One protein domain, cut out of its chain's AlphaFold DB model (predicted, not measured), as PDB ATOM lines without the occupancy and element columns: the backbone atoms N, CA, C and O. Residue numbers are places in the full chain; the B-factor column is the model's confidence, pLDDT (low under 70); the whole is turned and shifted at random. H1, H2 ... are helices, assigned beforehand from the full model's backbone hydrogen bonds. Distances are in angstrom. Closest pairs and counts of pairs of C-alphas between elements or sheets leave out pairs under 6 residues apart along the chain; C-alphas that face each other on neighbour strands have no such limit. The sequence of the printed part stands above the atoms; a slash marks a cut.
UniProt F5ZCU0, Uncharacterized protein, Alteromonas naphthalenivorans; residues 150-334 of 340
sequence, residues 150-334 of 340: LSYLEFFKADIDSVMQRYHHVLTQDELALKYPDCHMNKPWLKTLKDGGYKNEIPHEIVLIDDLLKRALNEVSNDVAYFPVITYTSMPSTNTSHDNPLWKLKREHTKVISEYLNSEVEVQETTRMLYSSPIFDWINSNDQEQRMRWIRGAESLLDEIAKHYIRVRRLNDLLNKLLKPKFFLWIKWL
ATOM      1  N   LEU A 150     129.099 171.901  77.566       86.88
ATOM      2  CA  LEU A 150     130.072 172.903  77.150       86.88
ATOM      3  C   LEU A 150     129.677 174.294  77.650       86.88
ATOM      4  O   LEU A 150     130.459 174.899  78.370       86.88
ATOM      5  N   SER A 151     128.455 174.745  77.359       87.00
ATOM      6  CA  SER A 151     127.973 176.064  77.786       87.00
ATOM      7  C   SER A 151     127.974 176.221  79.311       87.00
ATOM      8  O   SER A 151     128.217 177.310  79.815       87.00
ATOM      9  N   TYR A 152     127.776 175.131  80.059       89.38
ATOM     10  CA  TYR A 152     127.897 175.126  81.518       89.38
ATOM     11  C   TYR A 152     129.348 175.275  82.019       89.38
ATOM     12  O   TYR A 152     129.594 175.942  83.019       89.38
ATOM     13  N   LEU A 153     130.327 174.691  81.318       91.00
ATOM     14  CA  LEU A 153     131.751 174.881  81.628       91.00
ATOM     15  C   LEU A 153     132.259 176.263  81.177       91.00
ATOM     16  O   LEU A 153     133.099 176.847  81.854       91.00
ATOM     17  N   GLU A 154     131.745 176.797  80.068       89.75
ATOM     18  CA  GLU A 154     132.020 178.165  79.599       89.75
ATOM     19  C   GLU A 154     131.441 179.216  80.560       89.75
ATOM     20  O   GLU A 154     132.125 180.185  80.881       89.75
ATOM     21  N   PHE A 155     130.237 178.984  81.095       89.69
ATOM     22  CA  PHE A 155     129.637 179.792  82.160       89.69
ATOM     23  C   PHE A 155     130.548 179.876  83.394       89.69
ATOM     24  O   PHE A 155     130.914 180.975  83.803       89.69
ATOM     25  N   PHE A 156     131.009 178.735  83.924       90.25
ATOM     26  CA  PHE A 156     131.958 178.744  85.045       90.25
ATOM     27  C   PHE A 156     133.308 179.361  84.701       90.25
ATOM     28  O   PHE A 156     133.987 179.862  85.592       90.25
ATOM     29  N   LYS A 157     133.727 179.322  83.432       91.38
ATOM     30  CA  LYS A 157     134.968 179.973  83.018       91.38
ATOM     31  C   LYS A 157     134.828 181.494  83.087       91.38
ATOM     32  O   LYS A 157     135.708 182.132  83.650       91.38
ATOM     33  N   ALA A 158     133.713 182.048  82.611       89.12
ATOM     34  CA  ALA A 158     133.420 183.475  82.732       89.12
ATOM     35  C   ALA A 158     133.290 183.930  84.200       89.12
ATOM     36  O   ALA A 158     133.843 184.964  84.569       89.12
ATOM     37  N   ASP A 159     132.613 183.137  85.036       89.44
ATOM     38  CA  ASP A 159     132.482 183.387  86.477       89.44
ATOM     39  C   ASP A 159     133.853 183.399  87.183       89.44
ATOM     40  O   ASP A 159     134.238 184.390  87.805       89.44
ATOM     41  N   ILE A 160     134.670 182.360  86.975       90.94
ATOM     42  CA  ILE A 160     136.032 182.302  87.523       90.94
ATOM     43  C   ILE A 160     136.933 183.405  86.994       90.94
ATOM     44  O   ILE A 160     137.746 183.911  87.760       90.94
ATOM     45  N   ASP A 161     136.826 183.786  85.723       89.44
ATOM     46  CA  ASP A 161     137.635 184.878  85.186       89.44
ATOM     47  C   ASP A 161     137.259 186.216  85.856       89.44
ATOM     48  O   ASP A 161     138.148 187.022  86.132       89.44
ATOM     49  N   SER A 162     135.989 186.409  86.242       87.88
ATOM     50  CA  SER A 162     135.559 187.540  87.078       87.88
ATOM     51  C   SER A 162     136.058 187.445  88.526       87.88
ATOM     52  O   SER A 162     136.517 188.446  89.074       87.88
ATOM     53  N   VAL A 163     136.022 186.268  89.162       88.12
ATOM     54  CA  VAL A 163     136.532 186.085  90.536       88.12
ATOM     55  C   VAL A 163     138.059 186.236  90.593       88.12
ATOM     56  O   VAL A 163     138.582 186.923  91.467       88.12
ATOM     57  N   MET A 164     138.787 185.677  89.624       87.06
ATOM     58  CA  MET A 164     140.247 185.793  89.497       87.06
ATOM     59  C   MET A 164     140.716 187.239  89.296       87.06
ATOM     60  O   MET A 164     141.790 187.584  89.780       87.06
ATOM     61  N   GLN A 165     139.931 188.093  88.626       86.56
ATOM     62  CA  GLN A 165     140.237 189.526  88.499       86.56
ATOM     63  C   GLN A 165     140.237 190.264  89.845       86.56
ATOM     64  O   GLN A 165     140.907 191.285  89.971       86.56
ATOM     65  N   ARG A 166     139.528 189.757  90.860       82.19
ATOM     66  CA  ARG A 166     139.493 190.366  92.201       82.19
ATOM     67  C   ARG A 166     140.669 189.962  93.077       82.19
ATOM     68  O   ARG A 166     140.963 190.667  94.023       82.19
ATOM     69  N   TYR A 167     141.323 188.853  92.737       84.19
ATOM     70  CA  TYR A 167     142.582 188.397  93.327       84.19
ATOM     71  C   TYR A 167     143.758 188.678  92.377       84.19
ATOM     72  O   TYR A 167     144.699 187.886  92.283       84.19
ATOM     73  N   HIS A 168     143.670 189.750  91.579       80.62
ATOM     74  CA  HIS A 168     144.691 190.082  90.584       80.62
ATOM     75  C   HIS A 168     145.998 190.549  91.237       80.62
ATOM     76  O   HIS A 168     147.076 190.315  90.687       80.62
ATOM     77  N   HIS A 169     145.913 191.170  92.415       87.12
ATOM     78  CA  HIS A 169     147.072 191.603  93.179       87.12
ATOM     79  C   HIS A 169     147.527 190.487  94.114       87.12
ATOM     80  O   HIS A 169     146.890 190.158  95.110       87.12
ATOM     81  N   VAL A 170     148.655 189.883  93.759       89.88
ATOM     82  CA  VAL A 170     149.214 188.724  94.447       89.88
ATOM     83  C   VAL A 170     150.601 189.085  94.966       89.88
ATOM     84  O   VAL A 170     151.410 189.646  94.231       89.88
ATOM     85  N   LEU A 171     150.861 188.768  96.232       88.69
ATOM     86  CA  LEU A 171     152.133 188.984  96.912       88.69
ATOM     87  C   LEU A 171     152.889 187.665  97.079       88.69
ATOM     88  O   LEU A 171     152.307 186.611  97.361       88.69
ATOM     89  N   THR A 172     154.211 187.740  96.977       88.31
ATOM     90  CA  THR A 172     155.106 186.677  97.440       88.31
ATOM     91  C   THR A 172     155.280 186.727  98.963       88.31
ATOM     92  O   THR A 172     155.019 187.745  99.607       88.31
ATOM     93  N   GLN A 173     155.752 185.629  99.568       85.12
ATOM     94  CA  GLN A 173     155.993 185.583 101.016       85.12
ATOM     95  C   GLN A 173     157.044 186.618 101.474       85.12
ATOM     96  O   GLN A 173     156.927 187.165 102.570       85.12
ATOM     97  N   ASP A 174     158.044 186.902 100.638       85.69
ATOM     98  CA  ASP A 174     159.122 187.839 100.967       85.69
ATOM     99  C   ASP A 174     158.626 189.296 100.908       85.69
ATOM    100  O   ASP A 174     158.925 190.097 101.794       85.69
ATOM    101  N   GLU A 175     157.773 189.630  99.932       86.94
ATOM    102  CA  GLU A 175     157.086 190.929  99.874       86.94
ATOM    103  C   GLU A 175     156.091 191.121 101.022       86.94
ATOM    104  O   GLU A 175     155.965 192.234 101.533       86.94
ATOM    105  N   LEU A 176     155.398 190.054 101.438       86.88
ATOM    106  CA  LEU A 176     154.518 190.079 102.607       86.88
ATOM    107  C   LEU A 176     155.311 190.422 103.874       86.88
ATOM    108  O   LEU A 176     154.918 191.327 104.603       86.88
ATOM    109  N   ALA A 177     156.445 189.754 104.100       85.44
ATOM    110  CA  ALA A 177     157.305 190.008 105.256       85.44
ATOM    111  C   ALA A 177     157.907 191.427 105.260       85.44
ATOM    112  O   ALA A 177     158.101 192.001 106.329       85.44
ATOM    113  N   LEU A 178     158.179 191.999 104.081       86.94
ATOM    114  CA  LEU A 178     158.737 193.348 103.942       86.94
ATOM    115  C   LEU A 178     157.683 194.456 104.103       86.94
ATOM    116  O   LEU A 178     157.983 195.491 104.695       86.94
ATOM    117  N   LYS A 179     156.465 194.267 103.577       86.50
ATOM    118  CA  LYS A 179     155.388 195.277 103.629       86.50
ATOM    119  C   LYS A 179     154.530 195.195 104.894       86.50
ATOM    120  O   LYS A 179     153.998 196.216 105.315       86.50
ATOM    121  N   TYR A 180     154.393 194.008 105.483       85.00
ATOM    122  CA  TYR A 180     153.521 193.733 106.627       85.00
ATOM    123  C   TYR A 180     154.269 192.891 107.681       85.00
ATOM    124  O   TYR A 180     153.973 191.703 107.845       85.00
ATOM    125  N   PRO A 181     155.246 193.470 108.408       78.50
ATOM    126  CA  PRO A 181     156.091 192.729 109.355       78.50
ATOM    127  C   PRO A 181     155.294 192.039 110.480       78.50
ATOM    128  O   PRO A 181     155.668 190.956 110.933       78.50
ATOM    129  N   ASP A 182     154.142 192.598 110.862       75.88
ATOM    130  CA  ASP A 182     153.229 192.035 111.870       75.88
ATOM    131  C   ASP A 182     152.331 190.900 111.328       75.88
ATOM    132  O   ASP A 182     151.458 190.371 112.023       75.88
ATOM    133  N   CYS A 183     152.479 190.507 110.058       76.00
ATOM    134  CA  CYS A 183     151.782 189.362 109.472       76.00
ATOM    135  C   CYS A 183     152.554 188.057 109.733       76.00
ATOM    136  O   CYS A 183     153.235 187.511 108.863       76.00
ATOM    137  N   HIS A 184     152.450 187.534 110.957       70.56
ATOM    138  CA  HIS A 184     153.143 186.305 111.347       70.56
ATOM    139  C   HIS A 184     152.720 185.071 110.529       70.56
ATOM    140  O   HIS A 184     151.536 184.798 110.331       70.56
ATOM    141  N   MET A 185     153.703 184.226 110.194       67.62
ATOM    142  CA  MET A 185     153.539 182.959 109.453       67.62
ATOM    143  C   MET A 185     152.623 181.917 110.129       67.62
ATOM    144  O   MET A 185     152.299 180.899 109.520       67.62
ATOM    145  N   ASN A 186     152.214 182.158 111.377       76.56
ATOM    146  CA  ASN A 186     151.344 181.280 112.161       76.56
ATOM    147  C   ASN A 186     149.842 181.588 111.985       76.56
ATOM    148  O   ASN A 186     149.018 180.880 112.563       76.56
ATOM    149  N   LYS A 187     149.469 182.621 111.214       85.81
ATOM    150  CA  LYS A 187     148.063 182.949 110.917       85.81
ATOM    151  C   LYS A 187     147.360 181.772 110.203       85.81
ATOM    152  O   LYS A 187     147.934 181.233 109.251       85.81
ATOM    153  N   PRO A 188     146.130 181.373 110.604       89.81
ATOM    154  CA  PRO A 188     145.449 180.200 110.041       89.81
ATOM    155  C   PRO A 188     145.280 180.258 108.519       89.81
ATOM    156  O   PRO A 188     145.710 179.339 107.824       89.81
ATOM    157  N   TRP A 189     144.770 181.379 108.000       91.31
ATOM    158  CA  TRP A 189     144.547 181.588 106.567       91.31
ATOM    159  C   TRP A 189     145.844 181.472 105.745       91.31
ATOM    160  O   TRP A 189     145.861 180.873 104.669       91.31
ATOM    161  N   LEU A 190     146.963 181.971 106.281       91.12
ATOM    162  CA  LEU A 190     148.276 181.934 105.631       91.12
ATOM    163  C   LEU A 190     148.852 180.513 105.611       91.12
ATOM    164  O   LEU A 190     149.412 180.072 104.602       91.12
ATOM    165  N   LYS A 191     148.650 179.758 106.697       91.19
ATOM    166  CA  LYS A 191     148.951 178.325 106.737       91.19
ATOM    167  C   LYS A 191     148.110 177.559 105.711       91.19
ATOM    168  O   LYS A 191     148.669 176.765 104.963       91.19
ATOM    169  N   THR A 192     146.812 177.839 105.614       92.12
ATOM    170  CA  THR A 192     145.908 177.226 104.630       92.12
ATOM    171  C   THR A 192     146.363 177.471 103.187       92.12
ATOM    172  O   THR A 192     146.414 176.522 102.402       92.12
ATOM    173  N   LEU A 193     146.776 178.696 102.828       91.06
ATOM    174  CA  LEU A 193     147.351 178.995 101.504       91.06
ATOM    175  C   LEU A 193     148.636 178.199 101.238       91.06
ATOM    176  O   LEU A 193     148.784 177.593 100.172       91.06
ATOM    177  N   LYS A 194     149.546 178.152 102.217       90.00
ATOM    178  CA  LYS A 194     150.811 177.407 102.137       90.00
ATOM    179  C   LYS A 194     150.584 175.902 101.963       90.00
ATOM    180  O   LYS A 194     151.148 175.316 101.041       90.00
ATOM    181  N   ASP A 195     149.736 175.300 102.795       90.12
ATOM    182  CA  ASP A 195     149.378 173.875 102.749       90.12
ATOM    183  C   ASP A 195     148.583 173.538 101.466       90.12
ATOM    184  O   ASP A 195     148.659 172.427 100.940       90.12
ATOM    185  N   GLY A 196     147.870 174.521 100.903       87.00
ATOM    186  CA  GLY A 196     147.219 174.446  99.595       87.00
ATOM    187  C   GLY A 196     148.170 174.458  98.390       87.00
ATOM    188  O   GLY A 196     147.722 174.116  97.292       87.00
ATOM    189  N   GLY A 197     149.445 174.821  98.583       88.06
ATOM    190  CA  GLY A 197     150.473 174.950  97.539       88.06
ATOM    191  C   GLY A 197     150.736 176.385  97.054       88.06
ATOM    192  O   GLY A 197     151.610 176.587  96.215       88.06
ATOM    193  N   TYR A 198     150.042 177.386  97.599       87.12
ATOM    194  CA  TYR A 198     150.034 178.782  97.130       87.12
ATOM    195  C   TYR A 198     150.936 179.700  97.974       87.12
ATOM    196  O   TYR A 198     150.654 180.877  98.166       87.12
ATOM    197  N   LYS A 199     152.060 179.167  98.474       81.31
ATOM    198  CA  LYS A 199     153.024 179.876  99.346       81.31
ATOM    199  C   LYS A 199     153.529 181.209  98.759       81.31
ATOM    200  O   LYS A 199     153.777 182.150  99.506       81.31
ATOM    201  N   ASN A 200     153.685 181.273  97.437       84.69
ATOM    202  CA  ASN A 200     154.158 182.458  96.714       84.69
ATOM    203  C   ASN A 200     153.024 183.175  95.957       84.69
ATOM    204  O   ASN A 200     153.303 184.059  95.155       84.69
ATOM    205  N   GLU A 201     151.769 182.763  96.169       88.25
ATOM    206  CA  GLU A 201     150.583 183.338  95.533       88.25
ATOM    207  C   GLU A 201     149.573 183.774  96.607       88.25
ATOM    208  O   GLU A 201     148.498 183.190  96.745       88.25
ATOM    209  N   ILE A 202     149.941 184.773  97.414       90.25
ATOM    210  CA  ILE A 202     149.122 185.265  98.528       90.25
ATOM    211  C   ILE A 202     148.253 186.436  98.036       90.25
ATOM    212  O   ILE A 202     148.818 187.461  97.654       90.25
ATOM    213  N   PRO A 203     146.909 186.340  98.038       92.19
ATOM    214  CA  PRO A 203     146.052 187.450  97.616       92.19
ATOM    215  C   PRO A 203     146.217 188.672  98.525       92.19
ATOM    216  O   PRO A 203     146.114 188.559  99.750       92.19
ATOM    217  N   HIS A 204     146.465 189.843  97.935       90.81
ATOM    218  CA  HIS A 204     146.690 191.092  98.670       90.81
ATOM    219  C   HIS A 204     145.456 191.507  99.476       90.81
ATOM    220  O   HIS A 204     145.582 192.015 100.587       90.81
ATOM    221  N   GLU A 205     144.265 191.205  98.966       89.31
ATOM    222  CA  GLU A 205     142.980 191.542  99.574       89.31
ATOM    223  C   GLU A 205     142.796 190.852 100.940       89.31
ATOM    224  O   GLU A 205     142.293 191.465 101.879       89.31
ATOM    225  N   ILE A 206     143.278 189.610 101.091       91.50
ATOM    226  CA  ILE A 206     143.257 188.872 102.370       91.50
ATOM    227  C   ILE A 206     144.183 189.544 103.396       91.50
ATOM    228  O   ILE A 206     143.825 189.676 104.566       91.50
ATOM    229  N   VAL A 207     145.356 190.008 102.951       90.94
ATOM    230  CA  VAL A 207     146.342 190.703 103.797       90.94
ATOM    231  C   VAL A 207     145.803 192.054 104.268       90.94
ATOM    232  O   VAL A 207     145.923 192.381 105.446       90.94
ATOM    233  N   LEU A 208     145.165 192.815 103.370       89.31
ATOM    234  CA  LEU A 208     144.507 194.076 103.714       89.31
ATOM    235  C   LEU A 208     143.418 193.868 104.770       89.31
ATOM    236  O   LEU A 208     143.340 194.644 105.716       89.31
ATOM    237  N   ILE A 209     142.604 192.817 104.652       90.38
ATOM    238  CA  ILE A 209     141.576 192.528 105.657       90.38
ATOM    239  C   ILE A 209     142.216 192.165 107.014       90.38
ATOM    240  O   ILE A 209     141.772 192.702 108.024       90.38
ATOM    241  N   ASP A 210     143.277 191.345 107.074       90.44
ATOM    242  CA  ASP A 210     143.992 191.045 108.339       90.44
ATOM    243  C   ASP A 210     144.506 192.318 109.039       90.44
ATOM    244  O   ASP A 210     144.411 192.438 110.264       90.44
ATOM    245  N   ASP A 211     144.992 193.291 108.266       87.88
ATOM    246  CA  ASP A 211     145.459 194.591 108.761       87.88
ATOM    247  C   ASP A 211     144.310 195.469 109.297       87.88
ATOM    248  O   ASP A 211     144.377 195.983 110.417       87.88
ATOM    249  N   LEU A 212     143.188 195.551 108.570       87.12
ATOM    250  CA  LEU A 212     141.980 196.254 109.028       87.12
ATOM    251  C   LEU A 212     141.380 195.615 110.298       87.12
ATOM    252  O   LEU A 212     140.853 196.326 111.156       87.12
ATOM    253  N   LEU A 213     141.490 194.291 110.463       88.12
ATOM    254  CA  LEU A 213     141.069 193.588 111.682       88.12
ATOM    255  C   LEU A 213     141.994 193.879 112.872       88.12
ATOM    256  O   LEU A 213     141.506 194.142 113.971       88.12
ATOM    257  N   LYS A 214     143.319 193.898 112.671       84.50
ATOM    258  CA  LYS A 214     144.277 194.343 113.704       84.50
ATOM    259  C   LYS A 214     143.983 195.770 114.153       84.50
ATOM    260  O   LYS A 214     143.972 196.046 115.352       84.50
ATOM    261  N   ARG A 215     143.691 196.659 113.201       82.38
ATOM    262  CA  ARG A 215     143.284 198.034 113.486       82.38
ATOM    263  C   ARG A 215     142.008 198.084 114.327       82.38
ATOM    264  O   ARG A 215     142.004 198.754 115.353       82.38
ATOM    265  N   ALA A 216     140.974 197.319 113.968       80.88
ATOM    266  CA  ALA A 216     139.724 197.242 114.734       80.88
ATOM    267  C   ALA A 216     139.889 196.689 116.160       80.88
ATOM    268  O   ALA A 216     139.135 197.066 117.053       80.88
ATOM    269  N   LEU A 217     140.875 195.820 116.398       80.12
ATOM    270  CA  LEU A 217     141.180 195.334 117.744       80.12
ATOM    271  C   LEU A 217     141.849 196.407 118.625       80.12
ATOM    272  O   LEU A 217     141.593 196.454 119.830       80.12
ATOM    273  N   ASN A 218     142.706 197.241 118.029       78.12
ATOM    274  CA  ASN A 218     143.571 198.180 118.746       78.12
ATOM    275  C   ASN A 218     142.970 199.595 118.875       78.12
ATOM    276  O   ASN A 218     143.141 200.240 119.908       78.12
ATOM    277  N   GLU A 219     142.261 200.088 117.856       68.62
ATOM    278  CA  GLU A 219     141.651 201.424 117.837       68.62
ATOM    279  C   GLU A 219     140.232 201.412 118.427       68.62
ATOM    280  O   GLU A 219     139.235 201.587 117.724       68.62
ATOM    281  N   VAL A 220     140.136 201.268 119.753       61.59
ATOM    282  CA  VAL A 220     138.899 201.574 120.497       61.59
ATOM    283  C   VAL A 220     138.758 203.096 120.601       61.59
ATOM    284  O   VAL A 220     139.120 203.721 121.597       61.59
ATOM    285  N   SER A 221     138.298 203.705 119.513       55.66
ATOM    286  CA  SER A 221     138.051 205.141 119.407       55.66
ATOM    287  C   SER A 221     136.814 205.534 120.222       55.66
ATOM    288  O   SER A 221     135.697 205.127 119.903       55.66
ATOM    289  N   ASN A 222     137.015 206.344 121.267       56.25
ATOM    290  CA  ASN A 222     135.934 206.833 122.134       56.25
ATOM    291  C   ASN A 222     135.010 207.858 121.444       56.25
ATOM    292  O   ASN A 222     133.886 208.046 121.900       56.25
ATOM    293  N   ASP A 223     135.471 208.509 120.368       60.06
ATOM    294  CA  ASP A 223     134.741 209.596 119.697       60.06
ATOM    295  C   ASP A 223     133.999 209.137 118.428       60.06
ATOM    296  O   ASP A 223     132.911 209.628 118.127       60.06
ATOM    297  N   VAL A 224     134.570 208.193 117.665       66.44
ATOM    298  CA  VAL A 224     133.968 207.646 116.432       66.44
ATOM    299  C   VAL A 224     134.283 206.159 116.305       66.44
ATOM    300  O   VAL A 224     135.429 205.783 116.063       66.44
ATOM    301  N   ALA A 225     133.254 205.321 116.415       68.94
ATOM    302  CA  ALA A 225     133.347 203.870 116.281       68.94
ATOM    303  C   ALA A 225     133.848 203.436 114.886       68.94
ATOM    304  O   ALA A 225     133.307 203.857 113.859       68.94
ATOM    305  N   TYR A 226     134.864 202.569 114.843       78.12
ATOM    306  CA  TYR A 226     135.432 202.037 113.599       78.12
ATOM    307  C   TYR A 226     134.769 200.707 113.219       78.12
ATOM    308  O   TYR A 226     134.599 199.822 114.055       78.12
ATOM    309  N   PHE A 227     134.401 200.551 111.945       76.88
ATOM    310  CA  PHE A 227     133.728 199.355 111.433       76.88
ATOM    311  C   PHE A 227     134.408 198.865 110.141       76.88
ATOM    312  O   PHE A 227     134.121 199.400 109.067       76.88
ATOM    313  N   PRO A 228     135.293 197.851 110.187       80.75
ATOM    314  CA  PRO A 228     135.727 197.143 108.987       80.75
ATOM    315  C   PRO A 228     134.533 196.404 108.364       80.75
ATOM    316  O   PRO A 228     134.003 195.451 108.940       80.75
ATOM    317  N   VAL A 229     134.107 196.837 107.176       83.38
ATOM    318  CA  VAL A 229     133.028 196.203 106.404       83.38
ATOM    319  C   VAL A 229     133.636 195.354 105.289       83.38
ATOM    320  O   VAL A 229     134.194 195.880 104.328       83.38
ATOM    321  N   ILE A 230     133.511 194.035 105.414       84.94
ATOM    322  CA  ILE A 230     133.957 193.044 104.435       84.94
ATOM    323  C   ILE A 230     132.744 192.666 103.581       84.94
ATOM    324  O   ILE A 230     131.769 192.115 104.088       84.94
ATOM    325  N   THR A 231     132.793 192.956 102.281       82.44
ATOM    326  CA  THR A 231     131.731 192.594 101.334       82.44
ATOM    327  C   THR A 231     132.208 191.502 100.383       82.44
ATOM    328  O   THR A 231     133.166 191.677  99.633       82.44
ATOM    329  N   TYR A 232     131.508 190.367 100.377       81.75
ATOM    330  CA  TYR A 232     131.730 189.305  99.401       81.75
ATOM    331  C   TYR A 232     130.557 189.246  98.417       81.75
ATOM    332  O   TYR A 232     129.466 188.782  98.741       81.75
ATOM    333  N   THR A 233     130.772 189.756  97.203       78.00
ATOM    334  CA  THR A 233     129.800 189.665  96.107       78.00
ATOM    335  C   THR A 233     130.019 188.373  95.329       78.00
ATOM    336  O   THR A 233     131.139 188.043  94.951       78.00
ATOM    337  N   SER A 234     128.968 187.617  95.050       70.94
ATOM    338  CA  SER A 234     129.088 186.331  94.354       70.94
ATOM    339  C   SER A 234     127.898 186.140  93.413       70.94
ATOM    340  O   SER A 234     126.992 186.984  93.395       70.94
ATOM    341  N   MET A 235     127.908 185.095  92.582       70.12
ATOM    342  CA  MET A 235     126.734 184.821  91.761       70.12
ATOM    343  C   MET A 235     125.559 184.357  92.642       70.12
ATOM    344  O   MET A 235     125.768 183.735  93.683       70.12
ATOM    345  N   PRO A 236     124.297 184.629  92.251       63.72
ATOM    346  CA  PRO A 236     123.147 184.068  92.952       63.72
ATOM    347  C   PRO A 236     123.272 182.546  93.005       63.72
ATOM    348  O   PRO A 236     123.537 181.922  91.974       63.72
ATOM    349  N   SER A 237     123.080 181.961  94.190       59.66
ATOM    350  CA  SER A 237     123.376 180.550  94.450       59.66
ATOM    351  C   SER A 237     122.761 179.633  93.388       59.66
ATOM    352  O   SER A 237     121.540 179.507  93.246       59.66
ATOM    353  N   THR A 238     123.618 178.993  92.583       62.50
ATOM    354  CA  THR A 238     123.138 178.158  91.480       62.50
ATOM    355  C   THR A 238     122.407 176.949  92.043       62.50
ATOM    356  O   THR A 238     123.025 176.082  92.659       62.50
ATOM    357  N   ASN A 239     121.098 176.867  91.805       60.94
ATOM    358  CA  ASN A 239     120.264 175.769  92.281       60.94
ATOM    359  C   ASN A 239     120.829 174.411  91.810       60.94
ATOM    360  O   ASN A 239     120.850 174.105  90.613       60.94
ATOM    361  N   THR A 240     121.289 173.589  92.754       66.56
ATOM    362  CA  THR A 240     121.924 172.279  92.525       66.56
ATOM    363  C   THR A 240     120.919 171.132  92.347       66.56
ATOM    364  O   THR A 240     121.271 169.964  92.519       66.56
ATOM    365  N   SER A 241     119.678 171.446  91.949       74.75
ATOM    366  CA  SER A 241     118.623 170.482  91.608       74.75
ATOM    367  C   SER A 241     119.100 169.348  90.691       74.75
ATOM    368  O   SER A 241     120.062 169.485  89.933       74.75
ATOM    369  N   HIS A 242     118.404 168.210  90.720       74.94
ATOM    370  CA  HIS A 242     118.789 167.010  89.964       74.94
ATOM    371  C   HIS A 242     118.880 167.214  88.436       74.94
ATOM    372  O   HIS A 242     119.612 166.487  87.766       74.94
ATOM    373  N   ASP A 243     118.209 168.229  87.883       79.25
ATOM    374  CA  ASP A 243     118.275 168.570  86.457       79.25
ATOM    375  C   ASP A 243     119.524 169.379  86.058       79.25
ATOM    376  O   ASP A 243     119.849 169.475  84.861       79.25
ATOM    377  N   ASN A 244     120.245 169.934  87.041       83.31
ATOM    378  CA  ASN A 244     121.406 170.795  86.838       83.31
ATOM    379  C   ASN A 244     122.473 170.100  85.950       83.31
ATOM    380  O   ASN A 244     122.805 168.928  86.171       83.31
ATOM    381  N   PRO A 245     123.032 170.788  84.929       85.69
ATOM    382  CA  PRO A 245     124.099 170.250  84.080       85.69
ATOM    383  C   PRO A 245     125.311 169.661  84.821       85.69
ATOM    384  O   PRO A 245     125.958 168.761  84.280       85.69
ATOM    385  N   LEU A 246     125.571 170.095  86.059       86.19
ATOM    386  CA  LEU A 246     126.571 169.551  86.984       86.19
ATOM    387  C   LEU A 246     126.552 168.018  87.078       86.19
ATOM    388  O   LEU A 246     127.601 167.373  86.994       86.19
ATOM    389  N   TRP A 247     125.361 167.426  87.195       86.94
ATOM    390  CA  TRP A 247     125.172 165.978  87.355       86.94
ATOM    391  C   TRP A 247     125.429 165.185  86.070       86.94
ATOM    392  O   TRP A 247     125.563 163.964  86.092       86.94
ATOM    393  N   LYS A 248     125.527 165.880  84.931       87.81
ATOM    394  CA  LYS A 248     125.822 165.289  83.622       87.81
ATOM    395  C   LYS A 248     127.339 165.227  83.377       87.81
ATOM    396  O   LYS A 248     127.773 164.566  82.429       87.81
ATOM    397  N   LEU A 249     128.159 165.913  84.177       88.06
ATOM    398  CA  LEU A 249     129.623 165.876  84.093       88.06
ATOM    399  C   LEU A 249     130.197 164.573  84.681       88.06
ATOM    400  O   LEU A 249     129.481 163.730  85.216       88.06
ATOM    401  N   LYS A 250     131.513 164.370  84.543       89.69
ATOM    402  CA  LYS A 250     132.195 163.275  85.243       89.69
ATOM    403  C   LYS A 250     132.264 163.584  86.739       89.69
ATOM    404  O   LYS A 250     132.570 164.719  87.093       89.69
ATOM    405  N   ARG A 251     132.151 162.557  87.592       90.12
ATOM    406  CA  ARG A 251     132.265 162.656  89.063       90.12
ATOM    407  C   ARG A 251     133.483 163.461  89.539       90.12
ATOM    408  O   ARG A 251     133.366 164.233  90.482       90.12
ATOM    409  N   GLU A 252     134.628 163.303  88.875       92.19
ATOM    410  CA  GLU A 252     135.862 164.045  89.173       92.19
ATOM    411  C   GLU A 252     135.728 165.559  88.915       92.19
ATOM    412  O   GLU A 252     136.179 166.355  89.730       92.19
ATOM    413  N   HIS A 253     135.033 165.972  87.845       92.50
ATOM    414  CA  HIS A 253     134.762 167.386  87.558       92.50
ATOM    415  C   HIS A 253     133.672 167.940  88.478       92.50
ATOM    416  O   HIS A 253     133.820 169.029  89.022       92.50
ATOM    417  N   THR A 254     132.597 167.165  88.669       91.94
ATOM    418  CA  THR A 254     131.490 167.488  89.573       91.94
ATOM    419  C   THR A 254     132.017 167.796  90.969       91.94
ATOM    420  O   THR A 254     131.651 168.821  91.523       91.94
ATOM    421  N   LYS A 255     132.943 166.982  91.504       93.31
ATOM    422  CA  LYS A 255     133.558 167.232  92.814       93.31
ATOM    423  C   LYS A 255     134.232 168.606  92.892       93.31
ATOM    424  O   LYS A 255     133.955 169.338  93.830       93.31
ATOM    425  N   VAL A 256     135.085 168.963  91.928       93.81
ATOM    426  CA  VAL A 256     135.815 170.248  91.952       93.81
ATOM    427  C   VAL A 256     134.856 171.440  91.834       93.81
ATOM    428  O   VAL A 256     135.033 172.433  92.530       93.81
ATOM    429  N   ILE A 257     133.811 171.326  91.006       92.31
ATOM    430  CA  ILE A 257     132.779 172.365  90.873       92.31
ATOM    431  C   ILE A 257     131.947 172.491  92.158       92.31
ATOM    432  O   ILE A 257     131.722 173.600  92.628       92.31
ATOM    433  N   SER A 258     131.530 171.378  92.766       90.94
ATOM    434  CA  SER A 258     130.805 171.393  94.042       90.94
ATOM    435  C   SER A 258     131.653 171.941  95.191       90.94
ATOM    436  O   SER A 258     131.131 172.666  96.024       90.94
ATOM    437  N   GLU A 259     132.953 171.640  95.240       92.81
ATOM    438  CA  GLU A 259     133.861 172.227  96.236       92.81
ATOM    439  C   GLU A 259     133.980 173.751  96.082       92.81
ATOM    440  O   GLU A 259     134.043 174.448  97.091       92.81
ATOM    441  N   TYR A 260     133.983 174.272  94.848       92.94
ATOM    442  CA  TYR A 260     133.930 175.712  94.580       92.94
ATOM    443  C   TYR A 260     132.610 176.325  95.067       92.94
ATOM    444  O   TYR A 260     132.646 177.166  95.962       92.94
ATOM    445  N   LEU A 261     131.467 175.833  94.572       91.00
ATOM    446  CA  LEU A 261     130.134 176.336  94.933       91.00
ATOM    447  C   LEU A 261     129.865 176.289  96.445       91.00
ATOM    448  O   LEU A 261     129.324 177.233  97.007       91.00
ATOM    449  N   ASN A 262     130.261 175.207  97.123       90.81
ATOM    450  CA  ASN A 262     130.101 175.108  98.573       90.81
ATOM    451  C   ASN A 262     130.946 176.167  99.294       90.81
ATOM    452  O   ASN A 262     130.427 176.852 100.164       90.81
ATOM    453  N   SER A 263     132.211 176.352  98.894       92.81
ATOM    454  CA  SER A 263     133.078 177.366  99.512       92.81
ATOM    455  C   SER A 263     132.622 178.810  99.252       92.81
ATOM    456  O   SER A 263     132.885 179.685 100.067       92.81
ATOM    457  N   GLU A 264     131.924 179.068  98.140       90.75
ATOM    458  CA  GLU A 264     131.282 180.360  97.854       90.75
ATOM    459  C   GLU A 264     130.135 180.634  98.846       90.75
ATOM    460  O   GLU A 264     130.065 181.713  99.436       90.75
ATOM    461  N   VAL A 265     129.286 179.629  99.095       90.00
ATOM    462  CA  VAL A 265     128.182 179.693 100.071       90.00
ATOM    463  C   VAL A 265     128.691 179.780 101.515       90.00
ATOM    464  O   VAL A 265     128.122 180.529 102.305       90.00
ATOM    465  N   GLU A 266     129.764 179.061 101.862       91.25
ATOM    466  CA  GLU A 266     130.427 179.141 103.176       91.25
ATOM    467  C   GLU A 266     130.884 180.584 103.459       91.25
ATOM    468  O   GLU A 266     130.430 181.188 104.430       91.25
ATOM    469  N   VAL A 267     131.665 181.188 102.550       92.44
ATOM    470  CA  VAL A 267     132.122 182.585 102.678       92.44
ATOM    471  C   VAL A 267     130.943 183.562 102.769       92.44
ATOM    472  O   VAL A 267     130.981 184.491 103.582       92.44
ATOM    473  N   GLN A 268     129.880 183.368 101.979       90.88
ATOM    474  CA  GLN A 268     128.676 184.203 102.049       90.88
ATOM    475  C   GLN A 268     127.981 184.125 103.409       90.88
ATOM    476  O   GLN A 268     127.692 185.169 103.995       90.88
ATOM    477  N   GLU A 269     127.700 182.923 103.916       90.56
ATOM    478  CA  GLU A 269     126.946 182.769 105.161       90.56
ATOM    479  C   GLU A 269     127.784 183.187 106.374       90.56
ATOM    480  O   GLU A 269     127.259 183.858 107.258       90.56
ATOM    481  N   THR A 270     129.093 182.921 106.391       91.81
ATOM    482  CA  THR A 270     129.995 183.428 107.439       91.81
ATOM    483  C   THR A 270     130.091 184.952 107.418       91.81
ATOM    484  O   THR A 270     129.990 185.579 108.474       91.81
ATOM    485  N   THR A 271     130.177 185.579 106.237       92.12
ATOM    486  CA  THR A 271     130.079 187.046 106.112       92.12
ATOM    487  C   THR A 271     128.733 187.541 106.651       92.12
ATOM    488  O   THR A 271     128.686 188.472 107.455       92.12
ATOM    489  N   ARG A 272     127.622 186.894 106.275       91.06
ATOM    490  CA  ARG A 272     126.271 187.265 106.720       91.06
ATOM    491  C   ARG A 272     126.103 187.138 108.236       91.06
ATOM    492  O   ARG A 272     125.499 188.016 108.845       91.06
ATOM    493  N   MET A 273     126.653 186.086 108.846       91.06
ATOM    494  CA  MET A 273     126.654 185.879 110.295       91.06
ATOM    495  C   MET A 273     127.486 186.948 111.017       91.06
ATOM    496  O   MET A 273     127.002 187.533 111.985       91.06
ATOM    497  N   LEU A 274     128.688 187.263 110.523       91.12
ATOM    498  CA  LEU A 274     129.596 188.256 111.117       91.12
ATOM    499  C   LEU A 274     128.983 189.669 111.212       91.12
ATOM    500  O   LEU A 274     129.269 190.404 112.159       91.12
ATOM    501  N   TYR A 275     128.119 190.026 110.256       90.75
ATOM    502  CA  TYR A 275     127.388 191.299 110.209       90.75
ATOM    503  C   TYR A 275     125.910 191.187 110.641       90.75
ATOM    504  O   TYR A 275     125.131 192.116 110.435       90.75
ATOM    505  N   SER A 276     125.507 190.073 111.266       90.38
ATOM    506  CA  SER A 276     124.173 189.912 111.865       90.38
ATOM    507  C   SER A 276     124.163 190.311 113.344       90.38
ATOM    508  O   SER A 276     125.148 190.106 114.048       90.38
ATOM    509  N   SER A 277     123.056 190.859 113.851       86.00
ATOM    510  CA  SER A 277     122.884 191.079 115.299       86.00
ATOM    511  C   SER A 277     122.618 189.735 116.006       86.00
ATOM    512  O   SER A 277     121.893 188.903 115.450       86.00
ATOM    513  N   PRO A 278     123.190 189.468 117.201       87.69
ATOM    514  CA  PRO A 278     123.966 190.380 118.053       87.69
ATOM    515  C   PRO A 278     125.475 190.415 117.761       87.69
ATOM    516  O   PRO A 278     126.210 191.105 118.459       87.69
ATOM    517  N   ILE A 279     125.963 189.653 116.776       88.06
ATOM    518  CA  ILE A 279     127.401 189.504 116.504       88.06
ATOM    519  C   ILE A 279     128.009 190.839 116.063       88.06
ATOM    520  O   ILE A 279     129.034 191.238 116.603       88.06
ATOM    521  N   PHE A 280     127.368 191.558 115.139       88.00
ATOM    522  CA  PHE A 280     127.843 192.860 114.659       88.00
ATOM    523  C   PHE A 280     128.045 193.876 115.792       88.00
ATOM    524  O   PHE A 280     129.031 194.607 115.799       88.00
ATOM    525  N   ASP A 281     127.157 193.870 116.787       85.19
ATOM    526  CA  ASP A 281     127.176 194.809 117.912       85.19
ATOM    527  C   ASP A 281     128.406 194.602 118.825       85.19
ATOM    528  O   ASP A 281     128.831 195.515 119.536       85.19
ATOM    529  N   TRP A 282     129.041 193.423 118.774       86.81
ATOM    530  CA  TRP A 282     130.241 193.109 119.556       86.81
ATOM    531  C   TRP A 282     131.488 193.882 119.126       86.81
ATOM    532  O   TRP A 282     132.390 194.042 119.945       86.81
ATOM    533  N   ILE A 283     131.562 194.359 117.879       82.56
ATOM    534  CA  ILE A 283     132.784 194.954 117.314       82.56
ATOM    535  C   ILE A 283     133.207 196.253 118.017       82.56
ATOM    536  O   ILE A 283     134.395 196.477 118.235       82.56
ATOM    537  N   ASN A 284     132.230 197.059 118.441       77.44
ATOM    538  CA  ASN A 284     132.416 198.293 119.210       77.44
ATOM    539  C   ASN A 284     131.804 198.182 120.619       77.44
ATOM    540  O   ASN A 284     131.502 199.185 121.260       77.44
ATOM    541  N   SER A 285     131.628 196.956 121.123       79.31
ATOM    542  CA  SER A 285     131.269 196.739 122.524       79.31
ATOM    543  C   SER A 285     132.402 197.215 123.431       79.31
ATOM    544  O   SER A 285     133.577 196.979 123.143       79.31
ATOM    545  N   ASN A 286     132.063 197.830 124.567       79.19
ATOM    546  CA  ASN A 286     133.043 198.195 125.596       79.19
ATOM    547  C   ASN A 286     133.749 196.952 126.179       79.19
ATOM    548  O   ASN A 286     134.902 197.035 126.605       79.19
ATOM    549  N   ASP A 287     133.099 195.786 126.127       85.12
ATOM    550  CA  ASP A 287     133.662 194.500 126.536       85.12
ATOM    551  C   ASP A 287     134.717 193.992 125.532       85.12
ATOM    552  O   ASP A 287     134.425 193.674 124.375       85.12
ATOM    553  N   GLN A 288     135.964 193.877 125.996       83.88
ATOM    554  CA  GLN A 288     137.081 193.368 125.201       83.88
ATOM    555  C   GLN A 288     136.894 191.900 124.785       83.88
ATOM    556  O   GLN A 288     137.368 191.518 123.714       83.88
ATOM    557  N   GLU A 289     136.192 191.071 125.568       88.31
ATOM    558  CA  GLU A 289     135.912 189.692 125.164       88.31
ATOM    559  C   GLU A 289     134.984 189.638 123.953       88.31
ATOM    560  O   GLU A 289     135.192 188.816 123.061       88.31
ATOM    561  N   GLN A 290     133.978 190.512 123.896       88.31
ATOM    562  CA  GLN A 290     133.051 190.598 122.767       88.31
ATOM    563  C   GLN A 290     133.786 191.032 121.496       88.31
ATOM    564  O   GLN A 290     133.702 190.328 120.486       88.31
ATOM    565  N   ARG A 291     134.615 192.085 121.570       86.12
ATOM    566  CA  ARG A 291     135.479 192.494 120.446       86.12
ATOM    567  C   ARG A 291     136.380 191.344 119.984       86.12
ATOM    568  O   ARG A 291     136.420 191.027 118.798       86.12
ATOM    569  N   MET A 292     137.023 190.631 120.916       88.00
ATOM    570  CA  MET A 292     137.851 189.457 120.600       88.00
ATOM    571  C   MET A 292     137.064 188.300 119.963       88.00
ATOM    572  O   MET A 292     137.611 187.594 119.113       88.00
ATOM    573  N   ARG A 293     135.797 188.080 120.336       90.31
ATOM    574  CA  ARG A 293     134.927 187.072 119.697       90.31
ATOM    575  C   ARG A 293     134.588 187.467 118.261       90.31
ATOM    576  O   ARG A 293     134.672 186.610 117.384       90.31
ATOM    577  N   TRP A 294     134.282 188.742 118.011       91.12
ATOM    578  CA  TRP A 294     134.042 189.249 116.656       91.12
ATOM    579  C   TRP A 294     135.287 189.109 115.768       91.12
ATOM    580  O   TRP A 294     135.212 188.520 114.692       91.12
ATOM    581  N   ILE A 295     136.453 189.544 116.263       89.69
ATOM    582  CA  ILE A 295     137.735 189.429 115.550       89.69
ATOM    583  C   ILE A 295     138.060 187.968 115.207       89.69
ATOM    584  O   ILE A 295     138.421 187.686 114.070       89.69
ATOM    585  N   ARG A 296     137.855 187.013 116.127       90.12
ATOM    586  CA  ARG A 296     138.032 185.574 115.834       90.12
ATOM    587  C   ARG A 296     137.070 185.060 114.756       90.12
ATOM    588  O   ARG A 296     137.461 184.219 113.952       90.12
ATOM    589  N   GLY A 297     135.832 185.558 114.723       91.38
ATOM    590  CA  GLY A 297     134.882 185.268 113.645       91.38
ATOM    591  C   GLY A 297     135.383 185.774 112.290       91.38
ATOM    592  O   GLY A 297     135.367 185.039 111.306       91.38
ATOM    593  N   ALA A 298     135.922 186.993 112.255       91.75
ATOM    594  CA  ALA A 298     136.521 187.568 111.056       91.75
ATOM    595  C   ALA A 298     137.827 186.857 110.626       91.75
ATOM    596  O   ALA A 298     138.062 186.670 109.434       91.75
ATOM    597  N   GLU A 299     138.647 186.375 111.567       91.12
ATOM    598  CA  GLU A 299     139.802 185.514 111.258       91.12
ATOM    599  C   GLU A 299     139.381 184.148 110.681       91.12
ATOM    600  O   GLU A 299     140.077 183.616 109.813       91.12
ATOM    601  N   SER A 300     138.232 183.594 111.099       92.44
ATOM    602  CA  SER A 300     137.642 182.395 110.476       92.44
ATOM    603  C   SER A 300     137.186 182.675 109.042       92.44
ATOM    604  O   SER A 300     137.483 181.891 108.140       92.44
ATOM    605  N   LEU A 301     136.546 183.827 108.805       94.19
ATOM    606  CA  LEU A 301     136.166 184.275 107.462       94.19
ATOM    607  C   LEU A 301     137.392 184.404 106.541       94.19
ATOM    608  O   LEU A 301     137.334 183.981 105.388       94.19
ATOM    609  N   LEU A 302     138.526 184.912 107.038       93.69
ATOM    610  CA  LEU A 302     139.772 184.954 106.261       93.69
ATOM    611  C   LEU A 302     140.283 183.559 105.868       93.69
ATOM    612  O   LEU A 302     140.761 183.372 104.748       93.69
ATOM    613  N   ASP A 303     140.174 182.571 106.759       94.00
ATOM    614  CA  ASP A 303     140.554 181.185 106.461       94.00
ATOM    615  C   ASP A 303     139.602 180.534 105.438       94.00
ATOM    616  O   ASP A 303     140.031 179.763 104.579       94.00
ATOM    617  N   GLU A 304     138.317 180.886 105.457       94.44
ATOM    618  CA  GLU A 304     137.340 180.471 104.444       94.44
ATOM    619  C   GLU A 304     137.590 181.128 103.080       94.44
ATOM    620  O   GLU A 304     137.604 180.426 102.067       94.44
ATOM    621  N   ILE A 305     137.907 182.426 103.036       93.94
ATOM    622  CA  ILE A 305     138.311 183.120 101.802       93.94
ATOM    623  C   ILE A 305     139.598 182.493 101.230       93.94
ATOM    624  O   ILE A 305     139.680 182.243 100.025       93.94
ATOM    625  N   ALA A 306     140.571 182.138 102.078       94.25
ATOM    626  CA  ALA A 306     141.775 181.415 101.661       94.25
ATOM    627  C   ALA A 306     141.465 180.018 101.083       94.25
ATOM    628  O   ALA A 306     142.001 179.647 100.033       94.25
ATOM    629  N   LYS A 307     140.558 179.246 101.706       95.00
ATOM    630  CA  LYS A 307     140.066 177.968 101.146       95.00
ATOM    631  C   LYS A 307     139.373 178.183  99.805       95.00
ATOM    632  O   LYS A 307     139.624 177.419  98.871       95.00
ATOM    633  N   HIS A 308     138.526 179.202  99.698       94.25
ATOM    634  CA  HIS A 308     137.797 179.519  98.477       94.25
ATOM    635  C   HIS A 308     138.753 179.894  97.335       94.25
ATOM    636  O   HIS A 308     138.652 179.314  96.256       94.25
ATOM    637  N   TYR A 309     139.766 180.736  97.579       93.62
ATOM    638  CA  TYR A 309     140.828 181.039  96.608       93.62
ATOM    639  C   TYR A 309     141.502 179.765  96.063       93.62
ATOM    640  O   TYR A 309     141.636 179.588  94.849       93.62
ATOM    641  N   ILE A 310     141.832 178.806  96.937       94.38
ATOM    642  CA  ILE A 310     142.374 177.497  96.534       94.38
ATOM    643  C   ILE A 310     141.391 176.734  95.624       94.38
ATOM    644  O   ILE A 310     141.819 176.091  94.659       94.38
ATOM    645  N   ARG A 311     140.076 176.784  95.888       94.62
ATOM    646  CA  ARG A 311     139.061 176.154  95.018       94.62
ATOM    647  C   ARG A 311     138.929 176.867  93.674       94.62
ATOM    648  O   ARG A 311     138.894 176.175  92.657       94.62
ATOM    649  N   VAL A 312     138.957 178.203  93.645       93.38
ATOM    650  CA  VAL A 312     138.977 179.015  92.412       93.38
ATOM    651  C   VAL A 312     140.157 178.611  91.527       93.38
ATOM    652  O   VAL A 312     139.959 178.257  90.364       93.38
ATOM    653  N   ARG A 313     141.386 178.576  92.070       93.31
ATOM    654  CA  ARG A 313     142.592 178.181  91.315       93.31
ATOM    655  C   ARG A 313     142.466 176.747  90.771       93.31
ATOM    656  O   ARG A 313     142.698 176.520  89.583       93.31
ATOM    657  N   ARG A 314     142.012 175.789  91.593       93.62
ATOM    658  CA  ARG A 314     141.802 174.380  91.186       93.62
ATOM    659  C   ARG A 314     140.736 174.214  90.099       93.62
ATOM    660  O   ARG A 314     140.924 173.402  89.188       93.62
ATOM    661  N   LEU A 315     139.628 174.954  90.174       94.44
ATOM    662  CA  LEU A 315     138.579 174.896  89.159       94.44
ATOM    663  C   LEU A 315     139.014 175.607  87.867       94.44
ATOM    664  O   LEU A 315     138.788 175.060  86.790       94.44
ATOM    665  N   ASN A 316     139.747 176.724  87.941       94.12
ATOM    666  CA  ASN A 316     140.369 177.353  86.770       94.12
ATOM    667  C   ASN A 316     141.286 176.365  86.026       94.12
ATOM    668  O   ASN A 316     141.147 176.172  84.818       94.12
ATOM    669  N   ASP A 317     142.168 175.661  86.743       93.12
ATOM    670  CA  ASP A 317     143.042 174.631  86.166       93.12
ATOM    671  C   ASP A 317     142.272 173.484  85.507       93.12
ATOM    672  O   ASP A 317     142.701 172.954  84.476       93.12
ATOM    673  N   LEU A 318     141.140 173.080  86.089       93.56
ATOM    674  CA  LEU A 318     140.264 172.074  85.503       93.56
ATOM    675  C   LEU A 318     139.611 172.595  84.214       93.56
ATOM    676  O   LEU A 318     139.693 171.931  83.180       93.56
ATOM    677  N   LEU A 319     139.014 173.787  84.235       93.06
ATOM    678  CA  LEU A 319     138.371 174.395  83.066       93.06
ATOM    679  C   LEU A 319     139.378 174.623  81.930       93.06
ATOM    680  O   LEU A 319     139.112 174.243  80.791       93.06
ATOM    681  N   ASN A 320     140.587 175.098  82.243       90.75
ATOM    682  CA  ASN A 320     141.687 175.256  81.286       90.75
ATOM    683  C   ASN A 320     142.171 173.920  80.689       90.75
ATOM    684  O   ASN A 320     142.778 173.906  79.615       90.75
ATOM    685  N   LYS A 321     141.927 172.778  81.348       89.69
ATOM    686  CA  LYS A 321     142.163 171.435  80.783       89.69
ATOM    687  C   LYS A 321     140.993 170.974  79.908       89.69
ATOM    688  O   LYS A 321     141.239 170.403  78.847       89.69
ATOM    689  N   LEU A 322     139.750 171.236  80.317       87.12
ATOM    690  CA  LEU A 322     138.535 170.764  79.637       87.12
ATOM    691  C   LEU A 322     138.153 171.576  78.392       87.12
ATOM    692  O   LEU A 322     137.696 170.996  77.409       87.12
ATOM    693  N   LEU A 323     138.371 172.890  78.410       85.75
ATOM    694  CA  LEU A 323     138.044 173.808  77.313       85.75
ATOM    695  C   LEU A 323     139.171 173.914  76.262       85.75
ATOM    696  O   LEU A 323     139.055 174.660  75.291       85.75
ATOM    697  N   LYS A 324     140.269 173.153  76.408       78.88
ATOM    698  CA  LYS A 324     141.396 173.181  75.460       78.88
ATOM    699  C   LYS A 324     140.962 172.733  74.050       78.88
ATOM    700  O   LYS A 324     140.433 171.628  73.892       78.88
ATOM    701  N   PRO A 325     141.297 173.495  72.987       58.28
ATOM    702  CA  PRO A 325     140.770 173.271  71.634       58.28
ATOM    703  C   PRO A 325     141.185 171.935  70.988       58.28
ATOM    704  O   PRO A 325     140.569 171.507  70.010       58.28
ATOM    705  N   LYS A 326     142.174 171.220  71.546       52.34
ATOM    706  CA  LYS A 326     142.572 169.880  71.077       52.34
ATOM    707  C   LYS A 326     141.441 168.838  71.192       52.34
ATOM    708  O   LYS A 326     141.349 167.975  70.329       52.34
ATOM    709  N   PHE A 327     140.520 168.964  72.158       51.44
ATOM    710  CA  PHE A 327     139.309 168.118  72.247       51.44
ATOM    711  C   PHE A 327     138.167 168.546  71.297       51.44
ATOM    712  O   PHE A 327     137.105 167.911  71.245       51.44
ATOM    713  N   PHE A 328     138.365 169.638  70.555       51.28
ATOM    714  CA  PHE A 328     137.327 170.339  69.797       51.28
ATOM    715  C   PHE A 328     137.436 170.132  68.279       51.28
ATOM    716  O   PHE A 328     136.427 170.145  67.571       51.28
ATOM    717  N   LEU A 329     138.648 169.890  67.767       45.88
ATOM    718  CA  LEU A 329     138.911 169.774  66.328       45.88
ATOM    719  C   LEU A 329     138.306 168.523  65.671       45.88
ATOM    720  O   LEU A 329     137.979 168.572  64.487       45.88
ATOM    721  N   TRP A 330     138.063 167.445  66.424       40.44
ATOM    722  CA  TRP A 330     137.529 166.190  65.867       40.44
ATOM    723  C   TRP A 330     136.069 166.286  65.375       40.44
ATOM    724  O   TRP A 330     135.625 165.433  64.618       40.44
ATOM    725  N   ILE A 331     135.321 167.333  65.758       46.97
ATOM    726  CA  ILE A 331     133.934 167.556  65.296       46.97
ATOM    727  C   ILE A 331     133.830 168.627  64.199       46.97
ATOM    728  O   ILE A 331     132.895 168.574  63.401       46.97
ATOM    729  N   LYS A 332     134.791 169.559  64.070       38.53
ATOM    730  CA  LYS A 332     134.762 170.535  62.959       38.53
ATOM    731  C   LYS A 332     134.849 169.861  61.580       38.53
ATOM    732  O   LYS A 332     134.259 170.374  60.637       38.53
ATOM    733  N   TRP A 333     135.476 168.687  61.487       36.44
ATOM    734  CA  TRP A 333     135.528 167.877  60.260       36.44
ATOM    735  C   TRP A 333     134.164 167.351  59.774       36.44
ATOM    736  O   TRP A 333     134.015 167.076  58.591       36.44
ATOM    737  N   LEU A 334     133.151 167.263  60.644       38.56
ATOM    738  CA  LEU A 334     131.794 166.815  60.286       38.56
ATOM    739  C   LEU A 334     130.821 167.969  59.973       38.56
ATOM    740  O   LEU A 334     129.640 167.723  59.747       38.56
TER     741      LEU A 334
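What this domain is: This is residues 150 to 334 of the 340 residues of an uncharacterized protein of Alteromonas naphthalenivorans (UniProt F5ZCU0). One very long helix, H7, is the core of an elongated, all-helix domain: H6 folds against it as a long helical hairpin, and H4 and the short H3 pack along other parts of it. H1 slants across H7 near residues 312 to 319, H2 sits off the core, and residues 324 to 334, with H8, stick out as a tail. The printed part has 185 residues, with eight named helices, H1 to H8 in order, and no named strand. It is only just loose, close to compact, with a radius of gyration of the C-alphas of 19.6 A, and it spans 74 by 39 by 24 A.

How they stand to each other: Start at H1, residues 150 to 166, and look across to the hub, H7, residues 288 to 322. They touch at a steep tilt of 45 degrees, opposite ways, closest at the C-alphas of Lys 157 and Leu 319, 6.5 A apart. H2, residues 173 to 179, touches no helix. H3, residues 188 to 195, touches H7 with a shallow tilt of 25 degrees, the same way; the closest C-alphas, of Trp 189 and Asp 303, are 4.0 A apart. H4, residues 204 to 218, touches H7 opposite ways at a shallow tilt of 3 degrees, with the C-alphas of Ile 206 and Leu 302 closest at 6.5 A. H5, residues 245 to 248, and H6, residues 251 to 274, only just touch, with 3 pairs of C-alphas within 8 A; the closest, of Leu 246 and Thr 254, are 5.9 A apart. H6 and H7 form a hairpin, opposite ways at a shallow tilt of 24 degrees, closest at the C-alphas of Tyr 260 and Arg 311, 5.2 A. Every O i to N i+4 pair is within hydrogen-bond range in H2, H3, H4 and H7, against 12 of 13 in H1 and 19 of 20 in H6; H5 and H8, residues 329 to 332, are too short for such a pair.

Where its parts are: Find C-alpha 150 at (130.072, 172.903, 77.150), where H1 begins its 24.9 A. H4 covers 21.5 A and H6 33.9 A. C-alpha 288 at (137.081, 193.368, 125.201) opens H7, which runs 50.9 A to C-alpha 322 at (138.535, 170.764, 79.637).

The domain as a whole: The C-alphas of Asn 222 and Leu 334 are the two farthest apart, at 73.8 A. The printed part has no cut. The links H4 to H5 and H6 to H7 are long. Mean pLDDT of the printed part is 83.7; look for values under 70 at residue 185 and residues 219 to 225, 236 to 240 and 325 to 334.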